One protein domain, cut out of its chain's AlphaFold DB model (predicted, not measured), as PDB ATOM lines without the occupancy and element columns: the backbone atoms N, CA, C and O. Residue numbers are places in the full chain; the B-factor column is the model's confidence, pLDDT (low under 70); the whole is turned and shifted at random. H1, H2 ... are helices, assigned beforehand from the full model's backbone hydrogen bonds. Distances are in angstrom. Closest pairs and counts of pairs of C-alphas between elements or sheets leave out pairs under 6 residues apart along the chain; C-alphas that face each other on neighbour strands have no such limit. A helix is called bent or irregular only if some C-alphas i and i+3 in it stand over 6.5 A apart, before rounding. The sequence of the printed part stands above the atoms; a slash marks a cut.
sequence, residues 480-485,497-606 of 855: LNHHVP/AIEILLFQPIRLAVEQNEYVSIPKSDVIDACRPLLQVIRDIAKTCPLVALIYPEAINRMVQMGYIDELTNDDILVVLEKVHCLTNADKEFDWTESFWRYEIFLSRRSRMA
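Overview. This is residues 480 to 485 and 497 to 606 of the 855 residues of the protein "Fungal_trans domain-containing protein" of Kwoniella dejecticola CBS 10117 (UniProt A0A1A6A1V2). Look first at H2, the longest helix: it folds back into H3 as a helical hairpin whose two helices meet near their link, and farther along both are met by the beginning of H1, while H4 crosses H3. The length comes from the two ends, where the rest of H1 reaches out one way and H5 the other, with residues 600 to 606 sticking out. The printed part has 116 residues with five named helices, H1 to H5 in chain order, and no named strand: all helix. It is only just compact, close to loose, with a radius of gyration of the C-alphas of 16.0 A and spans of 53 by 36 by 25 A.

Along the chain. Find C-alpha 520 at (176.912, 164.565, 201.590); from there H2 runs through residues 520 to 538, 25.6 A long, with a kink of 40 degrees near residue 527. H3 is residues 542 to 557, 24.0 A. H1, residues 497 to 512, begins at C-alpha 497 at (180.825, 153.110, 191.426) and runs 22.0 A, with a kink of 27 degrees near residue 504. H1, H2 and H3 are only just irregular: C-alphas 502 and 505 are 6.8 A apart, 526 and 529 6.9 A, and 546 and 549 6.6 A. H4 is residues 566 to 574, 12.3 A; H5, residues 592 to 606, runs 20.9 A to C-alpha 606 at (167.261, 120.682, 203.217).

Arrangement. H1, H2 and H3 form an up and down bundle, each running against the one before it. H2 touches H3 with residues 534 to 538 alone, at a shallow tilt of 22 degrees; their closest C-alphas, Ala 538 and Ala 545, are 4.3 A apart. Look next at Ile 498: its C-alpha is 5.8 A from that of Cys 527, the closest pair of the hairpin H1 and H2, which run opposite ways at a shallow tilt of 25 degrees. H1 also touches H3, the hub, with Ile 498 and Ala 551 closest at 7.4 A between C-alphas. H4 touches H3 about perpendicular, at 76 degrees, the C-alphas of Pro 549 and Val 572 closest at 4.7 A. H5 is close to H3 but not clearly touching: C-alphas 543 and 593 are 7.9 A apart. Every O i to N i+4 pair is within hydrogen-bond range in H4 and H5, against 10 of 12 in H1, 13 of 15 in H2 and 9 of 12 in H3.

Size, cuts and confidence. The farthest C-alphas, Glu 514 and Met 605, are 52.6 A apart. Residues 486 to 496 are cut out, and C-alphas 485 and 497 are 19.7 A apart. The link from H4 to H5, residues 575 to 591, is long. Look for low confidence at residues 513 to 518 and at residues 575 to 606, of which 592 to 606 belong to H5: their pLDDT is under 70.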
ATOM      1  N   LEU A 480     170.257 157.692 180.810       96.69
ATOM      2  CA  LEU A 480     168.903 157.787 181.368       96.69
ATOM      3  C   LEU A 480     168.124 158.957 180.751       96.69
ATOM      4  O   LEU A 480     166.982 158.775 180.330       96.69
ATOM      5  N   ASN A 481     168.757 160.126 180.615       96.19
ATOM      6  CA  ASN A 481     168.147 161.315 180.004       96.19
ATOM      7  C   ASN A 481     167.761 161.100 178.531       96.19
ATOM      8  O   ASN A 481     166.831 161.730 178.033       96.19
ATOM      9  N   HIS A 482     168.467 160.213 177.828       95.06
ATOM     10  CA  HIS A 482     168.180 159.848 176.438       95.06
ATOM     11  C   HIS A 482     167.316 158.586 176.299       95.06
ATOM     12  O   HIS A 482     167.143 158.110 175.171       95.06
ATOM     13  N   HIS A 483     166.794 158.053 177.410       94.12
ATOM     14  CA  HIS A 483     165.985 156.831 177.472       94.12
ATOM     15  C   HIS A 483     166.641 155.646 176.753       94.12
ATOM     16  O   HIS A 483     166.005 154.933 175.979       94.12
ATOM     17  N   VAL A 484     167.948 155.464 176.953       95.50
ATOM     18  CA  VAL A 484     168.692 154.375 176.315       95.50
ATOM     19  C   VAL A 484     168.361 153.052 177.010       95.50
ATOM     20  O   VAL A 484     168.543 152.965 178.223       95.50
ATOM     21  N   PRO A 485     167.942 152.004 176.277       94.19
ATOM     22  CA  PRO A 485     167.888 150.652 176.822       94.19
ATOM     23  C   PRO A 485     169.290 150.223 177.261       94.19
ATOM     24  O   PRO A 485     170.221 150.210 176.453       94.19
ATOM     25  N   ALA A 497     180.652 151.667 191.315       95.25
ATOM     26  CA  ALA A 497     180.825 153.110 191.426       95.25
ATOM     27  C   ALA A 497     180.150 153.694 192.678       95.25
ATOM     28  O   ALA A 497     180.755 154.554 193.316       95.25
ATOM     29  N   ILE A 498     178.965 153.208 193.074       93.94
ATOM     30  CA  ILE A 498     178.330 153.578 194.353       93.94
ATOM     31  C   ILE A 498     179.262 153.221 195.510       93.94
ATOM     32  O   ILE A 498     179.542 154.068 196.355       93.94
ATOM     33  N   GLU A 499     179.816 152.010 195.514       89.25
ATOM     34  CA  GLU A 499     180.739 151.574 196.562       89.25
ATOM     35  C   GLU A 499     181.975 152.490 196.652       89.25
ATOM     36  O   GLU A 499     182.342 152.972 197.727       89.25
ATOM     37  N   ILE A 500     182.572 152.837 195.509       91.62
ATOM     38  CA  ILE A 500     183.690 153.789 195.459       91.62
ATOM     39  C   ILE A 500     183.300 155.152 196.047       91.62
ATOM     40  O   ILE A 500     184.067 155.712 196.834       91.62
ATOM     41  N   LEU A 501     182.132 155.685 195.676       92.81
ATOM     42  CA  LEU A 501     181.650 156.997 196.117       92.81
ATOM     43  C   LEU A 501     181.321 157.036 197.612       92.81
ATOM     44  O   LEU A 501     181.493 158.080 198.234       92.81
ATOM     45  N   LEU A 502     180.891 155.916 198.193       89.25
ATOM     46  CA  LEU A 502     180.594 155.825 199.619       89.25
ATOM     47  C   LEU A 502     181.865 155.703 200.471       89.25
ATOM     48  O   LEU A 502     181.960 156.348 201.514       89.25
ATOM     49  N   PHE A 503     182.854 154.911 200.041       87.19
ATOM     50  CA  PHE A 503     183.978 154.534 200.911       87.19
ATOM     51  C   PHE A 503     185.290 155.278 200.637       87.19
ATOM     52  O   PHE A 503     186.006 155.625 201.581       87.19
ATOM     53  N   GLN A 504     185.653 155.527 199.376       87.81
ATOM     54  CA  GLN A 504     186.969 156.107 199.057       87.81
ATOM     55  C   GLN A 504     187.129 157.560 199.538       87.81
ATOM     56  O   GLN A 504     188.199 157.874 200.060       87.81
ATOM     57  N   PRO A 505     186.103 158.434 199.457       86.12
ATOM     58  CA  PRO A 505     186.133 159.758 200.078       86.12
ATOM     59  C   PRO A 505     186.501 159.768 201.558       86.12
ATOM     60  O   PRO A 505     187.325 160.566 201.991       86.12
ATOM     61  N   ILE A 506     185.905 158.860 202.330       82.62
ATOM     62  CA  ILE A 506     186.103 158.790 203.778       82.62
ATOM     63  C   ILE A 506     187.516 158.310 204.087       82.62
ATOM     64  O   ILE A 506     188.194 158.893 204.928       82.62
ATOM     65  N   ARG A 507     187.996 157.295 203.355       83.62
ATOM     66  CA  ARG A 507     189.380 156.816 203.474       83.62
ATOM     67  C   ARG A 507     190.385 157.934 203.182       83.62
ATOM     68  O   ARG A 507     191.319 158.115 203.954       83.62
ATOM     69  N   LEU A 508     190.153 158.720 202.128       82.25
ATOM     70  CA  LEU A 508     190.990 159.872 201.781       82.25
ATOM     71  C   LEU A 508     191.026 160.933 202.890       82.25
ATOM     72  O   LEU A 508     192.110 161.389 203.242       82.25
ATOM     73  N   ALA A 509     189.871 161.292 203.455       79.56
ATOM     74  CA  ALA A 509     189.781 162.275 204.537       79.56
ATOM     75  C   ALA A 509     190.559 161.823 205.787       79.56
ATOM     76  O   ALA A 509     191.360 162.578 206.344       79.56
ATOM     77  N   VAL A 510     190.399 160.552 206.178       80.12
ATOM     78  CA  VAL A 510     191.125 159.955 207.311       80.12
ATOM     79  C   VAL A 510     192.640 159.969 207.072       80.12
ATOM     80  O   VAL A 510     193.395 160.398 207.940       80.12
ATOM     81  N   GLU A 511     193.097 159.548 205.891       77.06
ATOM     82  CA  GLU A 511     194.526 159.478 205.544       77.06
ATOM     83  C   GLU A 511     195.191 160.864 205.403       77.06
ATOM     84  O   GLU A 511     196.413 160.986 205.532       77.06
ATOM     85  N   GLN A 512     194.420 161.911 205.104       74.19
ATOM     86  CA  GLN A 512     194.915 163.287 204.981       74.19
ATOM     87  C   GLN A 512     194.899 164.049 206.310       74.19
ATOM     88  O   GLN A 512     195.417 165.162 206.375       74.19
ATOM     89  N   ASN A 513     194.327 163.460 207.369       68.75
ATOM     90  CA  ASN A 513     194.027 164.153 208.624       68.75
ATOM     91  C   ASN A 513     193.224 165.454 208.395       68.75
ATOM     92  O   ASN A 513     193.215 166.371 209.219       68.75
ATOM     93  N   GLU A 514     192.562 165.525 207.242       64.88
ATOM     94  CA  GLU A 514     191.701 166.598 206.805       64.88
ATOM     95  C   GLU A 514     190.278 166.111 207.048       64.88
ATOM     96  O   GLU A 514     189.796 165.191 206.390       64.88
ATOM     97  N   TYR A 515     189.553 166.774 207.949       53.94
ATOM     98  CA  TYR A 515     188.089 166.708 207.969       53.94
ATOM     99  C   TYR A 515     187.520 167.456 206.747       53.94
ATOM    100  O   TYR A 515     186.638 168.303 206.870       53.94
ATOM    101  N   VAL A 516     188.033 167.195 205.541       51.19
ATOM    102  CA  VAL A 516     187.351 167.599 204.315       51.19
ATOM    103  C   VAL A 516     186.214 166.607 204.149       51.19
ATOM    104  O   VAL A 516     186.354 165.539 203.555       51.19
ATOM    105  N   SER A 517     185.066 166.943 204.740       54.31
ATOM    106  CA  SER A 517     183.829 166.265 204.394       54.31
ATOM    107  C   SER A 517     183.598 166.534 202.913       54.31
ATOM    108  O   SER A 517     183.320 167.677 202.539       54.31
ATOM    109  N   ILE A 518     183.701 165.515 202.056       64.38
ATOM    110  CA  ILE A 518     183.004 165.610 200.775       64.38
ATOM    111  C   ILE A 518     181.542 165.877 201.147       64.38
ATOM    112  O   ILE A 518     180.996 165.108 201.948       64.38
ATOM    113  N   PRO A 519     180.932 166.977 200.670       77.56
ATOM    114  CA  PRO A 519     179.561 167.289 201.020       77.56
ATOM    115  C   PRO A 519     178.683 166.069 200.753       77.56
ATOM    116  O   PRO A 519     178.767 165.468 199.682       77.56
ATOM    117  N   LYS A 520     177.845 165.695 201.727       80.31
ATOM    118  CA  LYS A 520     176.912 164.565 201.590       80.31
ATOM    119  C   LYS A 520     176.107 164.690 200.285       80.31
ATOM    120  O   LYS A 520     175.925 163.701 199.582       80.31
ATOM    121  N   SER A 521     175.733 165.924 199.924       85.12
ATOM    122  CA  SER A 521     175.074 166.287 198.663       85.12
ATOM    123  C   SER A 521     175.838 165.840 197.416       85.12
ATOM    124  O   SER A 521     175.236 165.276 196.513       85.12
ATOM    125  N   ASP A 522     177.161 166.007 197.377       86.75
ATOM    126  CA  ASP A 522     177.974 165.675 196.201       86.75
ATOM    127  C   ASP A 522     178.041 164.162 195.967       86.75
ATOM    128  O   ASP A 522     178.096 163.699 194.825       86.75
ATOM    129  N   VAL A 523     178.070 163.382 197.054       88.12
ATOM    130  CA  VAL A 523     178.024 161.915 196.988       88.12
ATOM    131  C   VAL A 523     176.650 161.468 196.501       88.12
ATOM    132  O   VAL A 523     176.567 160.639 195.599       88.12
ATOM    133  N   ILE A 524     175.579 162.059 197.035       90.00
ATOM    134  CA  ILE A 524     174.197 161.755 196.642       90.00
ATOM    135  C   ILE A 524     173.962 162.073 195.166       90.00
ATOM    136  O   ILE A 524     173.461 161.224 194.429       90.00
ATOM    137  N   ASP A 525     174.358 163.261 194.713       92.50
ATOM    138  CA  ASP A 525     174.179 163.682 193.325       92.50
ATOM    139  C   ASP A 525     174.942 162.767 192.358       92.50
ATOM    140  O   ASP A 525     174.435 162.439 191.285       92.50
ATOM    141  N   ALA A 526     176.123 162.280 192.754       94.44
ATOM    142  CA  ALA A 526     176.866 161.289 191.981       94.44
ATOM    143  C   ALA A 526     176.239 159.881 192.046       94.44
ATOM    144  O   ALA A 526     176.273 159.155 191.054       94.44
ATOM    145  N   CYS A 527     175.650 159.473 193.170       95.50
ATOM    146  CA  CYS A 527     175.007 158.165 193.304       95.50
ATOM    147  C   CYS A 527     173.637 158.094 192.615       95.50
ATOM    148  O   CYS A 527     173.250 157.016 192.168       95.50
ATOM    149  N   ARG A 528     172.910 159.211 192.481       95.56
ATOM    150  CA  ARG A 528     171.524 159.230 191.981       95.56
ATOM    151  C   ARG A 528     171.352 158.554 190.608       95.56
ATOM    152  O   ARG A 528     170.504 157.665 190.523       95.56
ATOM    153  N   PRO A 529     172.137 158.874 189.555       97.44
ATOM    154  CA  PRO A 529     172.007 158.185 188.270       97.44
ATOM    155  C   PRO A 529     172.359 156.697 188.354       97.44
ATOM    156  O   PRO A 529     171.683 155.863 187.761       97.44
ATOM    157  N   LEU A 530     173.397 156.356 189.123       97.81
ATOM    158  CA  LEU A 530     173.859 154.977 189.296       97.81
ATOM    159  C   LEU A 530     172.776 154.114 189.946       97.81
ATOM    160  O   LEU A 530     172.487 153.011 189.484       97.81
ATOM    161  N   LEU A 531     172.153 154.641 190.999       95.94
ATOM    162  CA  LEU A 531     171.104 153.951 191.723       95.94
ATOM    163  C   LEU A 531     169.842 153.799 190.870       95.94
ATOM    164  O   LEU A 531     169.232 152.734 190.867       95.94
ATOM    165  N   GLN A 532     169.491 154.824 190.090       96.69
ATOM    166  CA  GLN A 532     168.365 154.747 189.164       96.69
ATOM    167  C   GLN A 532     168.558 153.640 188.113       96.69
ATOM    168  O   GLN A 532     167.635 152.865 187.875       96.69
ATOM    169  N   VAL A 533     169.771 153.489 187.564       97.12
ATOM    170  CA  VAL A 533     170.103 152.375 186.659       97.12
ATOM    171  C   VAL A 533     169.892 151.014 187.330       97.12
ATOM    172  O   VAL A 533     169.283 150.128 186.730       97.12
ATOM    173  N   ILE A 534     170.353 150.838 188.574       95.56
ATOM    174  CA  ILE A 534     170.158 149.581 189.317       95.56
ATOM    175  C   ILE A 534     168.664 149.300 189.521       95.56
ATOM    176  O   ILE A 534     168.224 148.182 189.261       95.56
ATOM    177  N   ARG A 535     167.877 150.306 189.927       94.75
ATOM    178  CA  ARG A 535     166.424 150.182 190.136       94.75
ATOM    179  C   ARG A 535     165.692 149.751 188.870       94.75
ATOM    180  O   ARG A 535     164.839 148.869 188.925       94.75
ATOM    181  N   ASP A 536     166.004 150.375 187.738       94.38
ATOM    182  CA  ASP A 536     165.302 150.097 186.485       94.38
ATOM    183  C   ASP A 536     165.662 148.724 185.921       94.38
ATOM    184  O   ASP A 536     164.772 147.978 185.513       94.38
ATOM    185  N   ILE A 537     166.935 148.334 185.993       94.94
ATOM    186  CA  ILE A 537     167.387 147.023 185.515       94.94
ATOM    187  C   ILE A 537     166.943 145.892 186.460       94.94
ATOM    188  O   ILE A 537     166.611 144.801 185.992       94.94
ATOM    189  N   ALA A 538     166.869 146.120 187.777       92.25
ATOM    190  CA  ALA A 538     166.416 145.110 188.743       92.25
ATOM    191  C   ALA A 538     164.994 144.594 188.458       92.25
ATOM    192  O   ALA A 538     164.689 143.442 188.769       92.25
ATOM    193  N   LYS A 539     164.138 145.407 187.824       91.31
ATOM    194  CA  LYS A 539     162.764 145.024 187.448       91.31
ATOM    195  C   LYS A 539     162.726 143.900 186.409       91.31
ATOM    196  O   LYS A 539     161.780 143.119 186.387       91.31
ATOM    197  N   THR A 540     163.739 143.814 185.549       91.81
ATOM    198  CA  THR A 540     163.773 142.875 184.417       91.81
ATOM    199  C   THR A 540     164.951 141.907 184.457       91.81
ATOM    200  O   THR A 540     164.966 140.934 183.703       91.81
ATOM    201  N   CYS A 541     165.918 142.102 185.353       91.31
ATOM    202  CA  CYS A 541     167.083 141.240 185.495       91.31
ATOM    203  C   CYS A 541     167.194 140.699 186.930       91.31
ATOM    204  O   CYS A 541     167.655 141.414 187.823       91.31
ATOM    205  N   PRO A 542     166.841 139.418 187.160       87.19
ATOM    206  CA  PRO A 542     167.027 138.749 188.444       87.19
ATOM    207  C   PRO A 542     168.444 138.865 189.009       87.19
ATOM    208  O   PRO A 542     168.590 139.056 190.211       87.19
ATOM    209  N   LEU A 543     169.484 138.820 188.165       82.56
ATOM    210  CA  LEU A 543     170.863 139.025 188.620       82.56
ATOM    211  C   LEU A 543     171.057 140.398 189.281       82.56
ATOM    212  O   LEU A 543     171.703 140.489 190.319       82.56
ATOM    213  N   VAL A 544     170.460 141.454 188.735       88.44
ATOM    214  CA  VAL A 544     170.554 142.804 189.310       88.44
ATOM    215  C   VAL A 544     169.611 142.975 190.501       88.44
ATOM    216  O   VAL A 544     169.958 143.640 191.476       88.44
ATOM    217  N   ALA A 545     168.466 142.292 190.508       86.94
ATOM    218  CA  ALA A 545     167.585 142.245 191.675       86.94
ATOM    219  C   ALA A 545     168.268 141.651 192.923       86.94
ATOM    220  O   ALA A 545     167.780 141.832 194.041       86.94
ATOM    221  N   LEU A 546     169.376 140.924 192.762       78.56
ATOM    222  CA  LEU A 546     170.187 140.428 193.872       78.56
ATOM    223  C   LEU A 546     171.150 141.480 194.436       78.56
ATOM    224  O   LEU A 546     171.296 141.571 195.650       78.56
ATOM    225  N   ILE A 547     171.771 142.291 193.576       80.44
ATOM    226  CA  ILE A 547     172.761 143.298 193.996       80.44
ATOM    227  C   ILE A 547     172.096 144.564 194.542       80.44
ATOM    228  O   ILE A 547     172.685 145.296 195.332       80.44
ATOM    229  N   TYR A 548     170.866 144.832 194.100       89.25
ATOM    230  CA  TYR A 548     170.112 146.026 194.454       89.25
ATOM    231  C   TYR A 548     169.951 146.212 195.978       89.25
ATOM    232  O   TYR A 548     170.385 147.253 196.471       89.25
ATOM    233  N   PRO A 549     169.450 145.231 196.758       86.38
ATOM    234  CA  PRO A 549     169.371 145.376 198.212       86.38
ATOM    235  C   PRO A 549     170.729 145.586 198.889       86.38
ATOM    236  O   PRO A 549     170.798 146.317 199.872       86.38
ATOM    237  N   GLU A 550     171.815 145.008 198.369       83.31
ATOM    238  CA  GLU A 550     173.152 145.256 198.922       83.31
ATOM    239  C   GLU A 550     173.592 146.708 198.681       83.31
ATOM    240  O   GLU A 550     174.095 147.351 199.600       83.31
ATOM    241  N   ALA A 551     173.327 147.277 197.498       87.38
ATOM    242  CA  ALA A 551     173.598 148.692 197.227       87.38
ATOM    243  C   ALA A 551     172.878 149.610 198.230       87.38
ATOM    244  O   ALA A 551     173.482 150.530 198.789       87.38
ATOM    245  N   ILE A 552     171.598 149.328 198.498       89.88
ATOM    246  CA  ILE A 552     170.795 150.092 199.456       89.88
ATOM    247  C   ILE A 552     171.303 149.901 200.884       89.88
ATOM    248  O   ILE A 552     171.468 150.881 201.608       89.88
ATOM    249  N   ASN A 553     171.611 148.667 201.286       85.12
ATOM    250  CA  ASN A 553     172.173 148.351 202.597       85.12
ATOM    251  C   ASN A 553     173.439 149.174 202.886       85.12
ATOM    252  O   ASN A 553     173.553 149.771 203.957       85.12
ATOM    253  N   ARG A 554     174.348 149.298 201.908       84.56
ATOM    254  CA  ARG A 554     175.544 150.148 202.031       84.56
ATOM    255  C   ARG A 554     175.184 151.621 202.210       84.56
ATOM    256  O   ARG A 554     175.761 152.290 203.060       84.56
ATOM    257  N   MET A 555     174.210 152.135 201.461       88.50
ATOM    258  CA  MET A 555     173.756 153.521 201.620       88.50
ATOM    259  C   MET A 555     173.144 153.778 203.006       88.50
ATOM    260  O   MET A 555     173.462 154.796 203.625       88.50
ATOM    261  N   VAL A 556     172.335 152.849 203.529       86.00
ATOM    262  CA  VAL A 556     171.761 152.931 204.885       86.00
ATOM    263  C   VAL A 556     172.864 152.977 205.941       86.00
ATOM    264  O   VAL A 556     172.874 153.883 206.773       86.00
ATOM    265  N   GLN A 557     173.819 152.047 205.882       81.94
ATOM    266  CA  GLN A 557     174.929 151.957 206.840       81.94
ATOM    267  C   GLN A 557     175.796 153.219 206.855       81.94
ATOM    268  O   GLN A 557     176.299 153.620 207.901       81.94
ATOM    269  N   MET A 558     175.927 153.876 205.703       83.38
ATOM    270  CA  MET A 558     176.681 155.119 205.561       83.38
ATOM    271  C   MET A 558     175.853 156.376 205.892       83.38
ATOM    272  O   MET A 558     176.326 157.495 205.694       83.38
ATOM    273  N   GLY A 559     174.627 156.215 206.403       85.75
ATOM    274  CA  GLY A 559     173.780 157.312 206.878       85.75
ATOM    275  C   GLY A 559     173.022 158.060 205.778       85.75
ATOM    276  O   GLY A 559     172.635 159.213 205.982       85.75
ATOM    277  N   TYR A 560     172.798 157.448 204.612       87.31
ATOM    278  CA  TYR A 560     172.055 158.038 203.484       87.31
ATOM    279  C   TYR A 560     170.582 157.607 203.436       87.31
ATOM    280  O   TYR A 560     169.983 157.593 202.368       87.31
ATOM    281  N   ILE A 561     169.989 157.253 204.582       85.81
ATOM    282  CA  ILE A 561     168.618 156.725 204.644       85.81
ATOM    283  C   ILE A 561     167.564 157.702 204.103       85.81
ATOM    284  O   ILE A 561     166.627 157.271 203.442       85.81
ATOM    285  N   ASP A 562     167.758 159.007 204.308       86.00
ATOM    286  CA  ASP A 562     166.806 160.054 203.907       86.00
ATOM    287  C   ASP A 562     166.672 160.210 202.379       86.00
ATOM    288  O   ASP A 562     165.740 160.841 201.892       86.00
ATOM    289  N   GLU A 563     167.604 159.632 201.618       84.81
ATOM    290  CA  GLU A 563     167.663 159.705 200.152       84.81
ATOM    291  C   GLU A 563     167.083 158.452 199.477       84.81
ATOM    292  O   GLU A 563     167.114 158.311 198.248       84.81
ATOM    293  N   LEU A 564     166.595 157.511 200.285       89.88
ATOM    294  CA  LEU A 564     166.024 156.250 199.846       89.88
ATOM    295  C   LEU A 564     164.500 156.347 199.783       89.88
ATOM    296  O   LEU A 564     163.844 156.984 200.602       89.88
ATOM    297  N   THR A 565     163.930 155.689 198.787       90.56
ATOM    298  CA  THR A 565     162.488 155.514 198.627       90.56
ATOM    299  C   THR A 565     161.987 154.373 199.510       90.56
ATOM    300  O   THR A 565     162.746 153.479 199.886       90.56
ATOM    301  N   ASN A 566     160.681 154.342 199.786       88.94
ATOM    302  CA  ASN A 566     160.065 153.226 200.510       88.94
ATOM    303  C   ASN A 566     160.307 151.877 199.814       88.94
ATOM    304  O   ASN A 566     160.519 150.874 200.490       88.94
ATOM    305  N   ASP A 567     160.343 151.860 198.480       88.75
ATOM    306  CA  ASP A 567     160.627 150.651 197.704       88.75
ATOM    307  C   ASP A 567     162.064 150.154 197.930       88.75
ATOM    308  O   ASP A 567     162.280 148.950 198.064       88.75
ATOM    309  N   ASP A 568     163.049 151.057 198.039       91.25
ATOM    310  CA  ASP A 568     164.434 150.679 198.369       91.25
ATOM    311  C   ASP A 568     164.495 149.981 199.740       91.25
ATOM    312  O   ASP A 568     165.146 148.947 199.906       91.25
ATOM    313  N   ILE A 569     163.783 150.536 200.723       86.19
ATOM    314  CA  ILE A 569     163.729 150.036 202.103       86.19
ATOM    315  C   ILE A 569     163.051 148.663 202.166       86.19
ATOM    316  O   ILE A 569     163.557 147.754 202.830       86.19
ATOM    317  N   LEU A 570     161.941 148.480 201.449       85.38
ATOM    318  CA  LEU A 570     161.242 147.196 201.372       85.38
ATOM    319  C   LEU A 570     162.135 146.101 200.782       85.38
ATOM    320  O   LEU A 570     162.226 145.018 201.358       85.38
ATOM    321  N   VAL A 571     162.863 146.398 199.705       82.19
ATOM    322  CA  VAL A 571     163.759 145.428 199.056       82.19
ATOM    323  C   VAL A 571     164.889 144.970 199.990       82.19
ATOM    324  O   VAL A 571     165.260 143.794 199.985       82.19
ATOM    325  N   VAL A 572     165.415 145.860 200.839       80.62
ATOM    326  CA  VAL A 572     166.398 145.496 201.877       80.62
ATOM    327  C   VAL A 572     165.785 144.595 202.941       80.62
ATOM    328  O   VAL A 572     166.396 143.592 203.310       80.62
ATOM    329  N   LEU A 573     164.587 144.922 203.432       77.88
ATOM    330  CA  LEU A 573     163.894 144.114 204.439       77.88
ATOM    331  C   LEU A 573     163.580 142.706 203.919       77.88
ATOM    332  O   LEU A 573     163.764 141.728 204.646       77.88
ATOM    333  N   GLU A 574     163.171 142.594 202.656       76.81
ATOM    334  CA  GLU A 574     162.893 141.316 201.998       76.81
ATOM    335  C   GLU A 574     164.129 140.424 201.883       76.81
ATOM    336  O   GLU A 574     163.994 139.204 201.930       76.81
ATOM    337  N   LYS A 575     165.329 141.003 201.757       69.56
ATOM    338  CA  LYS A 575     166.581 140.253 201.549       69.56
ATOM    339  C   LYS A 575     167.596 140.412 202.674       69.56
ATOM    340  O   LYS A 575     168.773 140.115 202.481       69.56
ATOM    341  N   VAL A 576     167.160 140.828 203.866       64.69
ATOM    342  CA  VAL A 576     168.058 141.180 204.984       64.69
ATOM    343  C   VAL A 576     168.987 140.033 205.408       64.69
ATOM    344  O   VAL A 576     170.077 140.257 205.928       64.69
ATOM    345  N   HIS A 577     168.558 138.796 205.158       56.59
ATOM    346  CA  HIS A 577     169.279 137.559 205.448       56.59
ATOM    347  C   HIS A 577     170.419 137.258 204.459       56.59
ATOM    348  O   HIS A 577     171.275 136.436 204.773       56.59
ATOM    349  N   CYS A 578     170.461 137.927 203.303       55.69
ATOM    350  CA  CYS A 578     171.503 137.770 202.283       55.69
ATOM    351  C   CYS A 578     172.592 138.859 202.351       55.69
ATOM    352  O   CYS A 578     173.515 138.853 201.540       55.69
ATOM    353  N   LEU A 579     172.480 139.808 203.286       60.47
ATOM    354  CA  LEU A 579     173.376 140.962 203.394       60.47
ATOM    355  C   LEU A 579     174.612 140.626 204.241       60.47
ATOM    356  O   LEU A 579     174.499 140.028 205.312       60.47
ATOM    357  N   THR A 580     175.793 141.039 203.775       55.91
ATOM    358  CA  THR A 580     177.088 140.761 204.434       55.91
ATOM    359  C   THR A 580     177.576 141.941 205.292       55.91
ATOM    360  O   THR A 580     176.934 142.993 205.341       55.91
ATOM    361  N   ASN A 581     178.690 141.769 206.022       53.34
ATOM    362  CA  ASN A 581     179.273 142.830 206.855       53.34
ATOM    363  C   ASN A 581     179.688 144.054 206.016       53.34
ATOM    364  O   ASN A 581     180.445 143.931 205.054       53.34
ATOM    365  N   ALA A 582     179.253 145.231 206.473       47.31
ATOM    366  CA  ALA A 582     179.485 146.561 205.900       47.31
ATOM    367  C   ALA A 582     180.956 146.902 205.629       47.31
ATOM    368  O   ALA A 582     181.280 147.704 204.750       47.31
ATOM    369  N   ASP A 583     181.843 146.314 206.430       40.34
ATOM    370  CA  ASP A 583     183.202 146.809 206.627       40.34
ATOM    371  C   ASP A 583     184.163 146.413 205.503       40.34
ATOM    372  O   ASP A 583     185.269 146.947 205.381       40.34
ATOM    373  N   LYS A 584     183.757 145.442 204.685       51.31
ATOM    374  CA  LYS A 584     184.570 144.881 203.608       51.31
ATOM    375  C   LYS A 584     184.034 145.348 202.261       51.31
ATOM    376  O   LYS A 584     182.826 145.321 202.031       51.31
ATOM    377  N   GLU A 585     184.944 145.765 201.378       50.75
ATOM    378  CA  GLU A 585     184.636 145.924 199.950       50.75
ATOM    379  C   GLU A 585     184.067 144.600 199.443       50.75
ATOM    380  O   GLU A 585     184.574 143.529 199.800       50.75
ATOM    381  N   PHE A 586     182.939 144.672 198.736       45.12
ATOM    382  CA  PHE A 586     182.223 143.465 198.355       45.12
ATOM    383  C   PHE A 586     183.041 142.719 197.298       45.12
ATOM    384  O   PHE A 586     183.270 143.216 196.192       45.12
ATOM    385  N   ASP A 587     183.519 141.524 197.647       48.97
ATOM    386  CA  ASP A 587     184.413 140.770 196.779       48.97
ATOM    387  C   ASP A 587     183.631 139.985 195.717       48.97
ATOM    388  O   ASP A 587     183.137 138.878 195.939       48.97
ATOM    389  N   TRP A 588     183.550 140.559 194.516       47.44
ATOM    390  CA  TRP A 588     182.968 139.909 193.340       47.44
ATOM    391  C   TRP A 588     183.742 138.676 192.861       47.44
ATOM    392  O   TRP A 588     183.200 137.906 192.066       47.44
ATOM    393  N   THR A 589     184.981 138.450 193.313       44.44
ATOM    394  CA  THR A 589     185.744 137.255 192.919       44.44
ATOM    395  C   THR A 589     185.172 135.979 193.540       44.44
ATOM    396  O   THR A 589     185.186 134.928 192.891       44.44
ATOM    397  N   GLU A 590     184.509 136.097 194.695       45.22
ATOM    398  CA  GLU A 590     183.659 135.044 195.268       45.22
ATOM    399  C   GLU A 590     182.274 134.963 194.611       45.22
ATOM    400  O   GLU A 590     181.502 134.061 194.918       45.22
ATOM    401  N   SER A 591     181.998 135.835 193.627       52.72
ATOM    402  CA  SER A 591     180.874 135.789 192.687       52.72
ATOM    403  C   SER A 591     179.523 135.586 193.372       52.72
ATOM    404  O   SER A 591     179.128 134.460 193.641       52.72
ATOM    405  N   PHE A 592     178.743 136.647 193.585       50.16
ATOM    406  CA  PHE A 592     177.418 136.573 194.227       50.16
ATOM    407  C   PHE A 592     176.522 135.418 193.704       50.16
ATOM    408  O   PHE A 592     175.814 134.765 194.466       50.16
ATOM    409  N   TRP A 593     176.597 135.076 192.414       53.00
ATOM    410  CA  TRP A 593     175.900 133.909 191.857       53.00
ATOM    411  C   TRP A 593     176.418 132.553 192.366       53.00
ATOM    412  O   TRP A 593     175.632 131.618 192.462       53.00
ATOM    413  N   ARG A 594     177.703 132.399 192.710       56.53
ATOM    414  CA  ARG A 594     178.225 131.217 193.424       56.53
ATOM    415  C   ARG A 594     177.611 131.106 194.813       56.53
ATOM    416  O   ARG A 594     177.233 130.000 195.192       56.53
ATOM    417  N   TYR A 595     177.450 132.224 195.520       54.78
ATOM    418  CA  TYR A 595     176.747 132.261 196.803       54.78
ATOM    419  C   TYR A 595     175.268 131.858 196.651       54.78
ATOM    420  O   TYR A 595     174.793 130.983 197.370       54.78
ATOM    421  N   GLU A 596     174.560 132.363 195.640       57.66
ATOM    422  CA  GLU A 596     173.183 131.936 195.329       57.66
ATOM    423  C   GLU A 596     173.081 130.474 194.871       57.66
ATOM    424  O   GLU A 596     172.170 129.747 195.272       57.66
ATOM    425  N   ILE A 597     174.028 129.985 194.065       55.62
ATOM    426  CA  ILE A 597     174.112 128.563 193.698       55.62
ATOM    427  C   ILE A 597     174.317 127.715 194.958       55.62
ATOM    428  O   ILE A 597     173.687 126.660 195.086       55.62
ATOM    429  N   PHE A 598     175.167 128.163 195.882       54.81
ATOM    430  CA  PHE A 598     175.403 127.515 197.167       54.81
ATOM    431  C   PHE A 598     174.128 127.489 198.026       54.81
ATOM    432  O   PHE A 598     173.705 126.407 198.444       54.81
ATOM    433  N   LEU A 599     173.445 128.626 198.201       52.75
ATOM    434  CA  LEU A 599     172.168 128.710 198.922       52.75
ATOM    435  C   LEU A 599     171.083 127.834 198.280       52.75
ATOM    436  O   LEU A 599     170.415 127.059 198.966       52.75
ATOM    437  N   SER A 600     170.962 127.872 196.953       54.06
ATOM    438  CA  SER A 600     170.024 127.046 196.186       54.06
ATOM    439  C   SER A 600     170.306 125.547 196.342       54.06
ATOM    440  O   SER A 600     169.380 124.736 196.405       54.06
ATOM    441  N   ARG A 601     171.581 125.133 196.401       55.56
ATOM    442  CA  ARG A 601     171.971 123.736 196.672       55.56
ATOM    443  C   ARG A 601     171.622 123.332 198.102       55.56
ATOM    444  O   ARG A 601     171.016 122.279 198.280       55.56
ATOM    445  N   ARG A 602     171.911 124.185 199.085       51.22
ATOM    446  CA  ARG A 602     171.579 123.947 200.497       51.22
ATOM    447  C   ARG A 602     170.068 123.854 200.727       51.22
ATOM    448  O   ARG A 602     169.625 122.966 201.446       51.22
ATOM    449  N   SER A 603     169.274 124.697 200.067       47.50
ATOM    450  CA  SER A 603     167.805 124.625 200.092       47.50
ATOM    451  C   SER A 603     167.283 123.309 199.497       47.50
ATOM    452  O   SER A 603     166.447 122.643 200.108       47.50
ATOM    453  N   ARG A 604     167.834 122.861 198.357       50.06
ATOM    454  CA  ARG A 604     167.493 121.550 197.768       50.06
ATOM    455  C   ARG A 604     167.851 120.380 198.688       50.06
ATOM    456  O   ARG A 604     167.044 119.465 198.812       50.06
ATOM    457  N   MET A 605     169.009 120.429 199.348       47.34
ATOM    458  CA  MET A 605     169.446 119.412 200.316       47.34
ATOM    459  C   MET A 605     168.584 119.405 201.588       47.34
ATOM    460  O   MET A 605     168.233 118.346 202.101       47.34
ATOM    461  N   ALA A 606     168.181 120.577 202.085       47.09
ATOM    462  CA  ALA A 606     167.261 120.682 203.217       47.09
ATOM    463  C   ALA A 606     165.879 120.097 202.877       47.09
ATOM    464  O   ALA A 606     165.317 119.344 203.669       47.09
TER     465      ALA A 606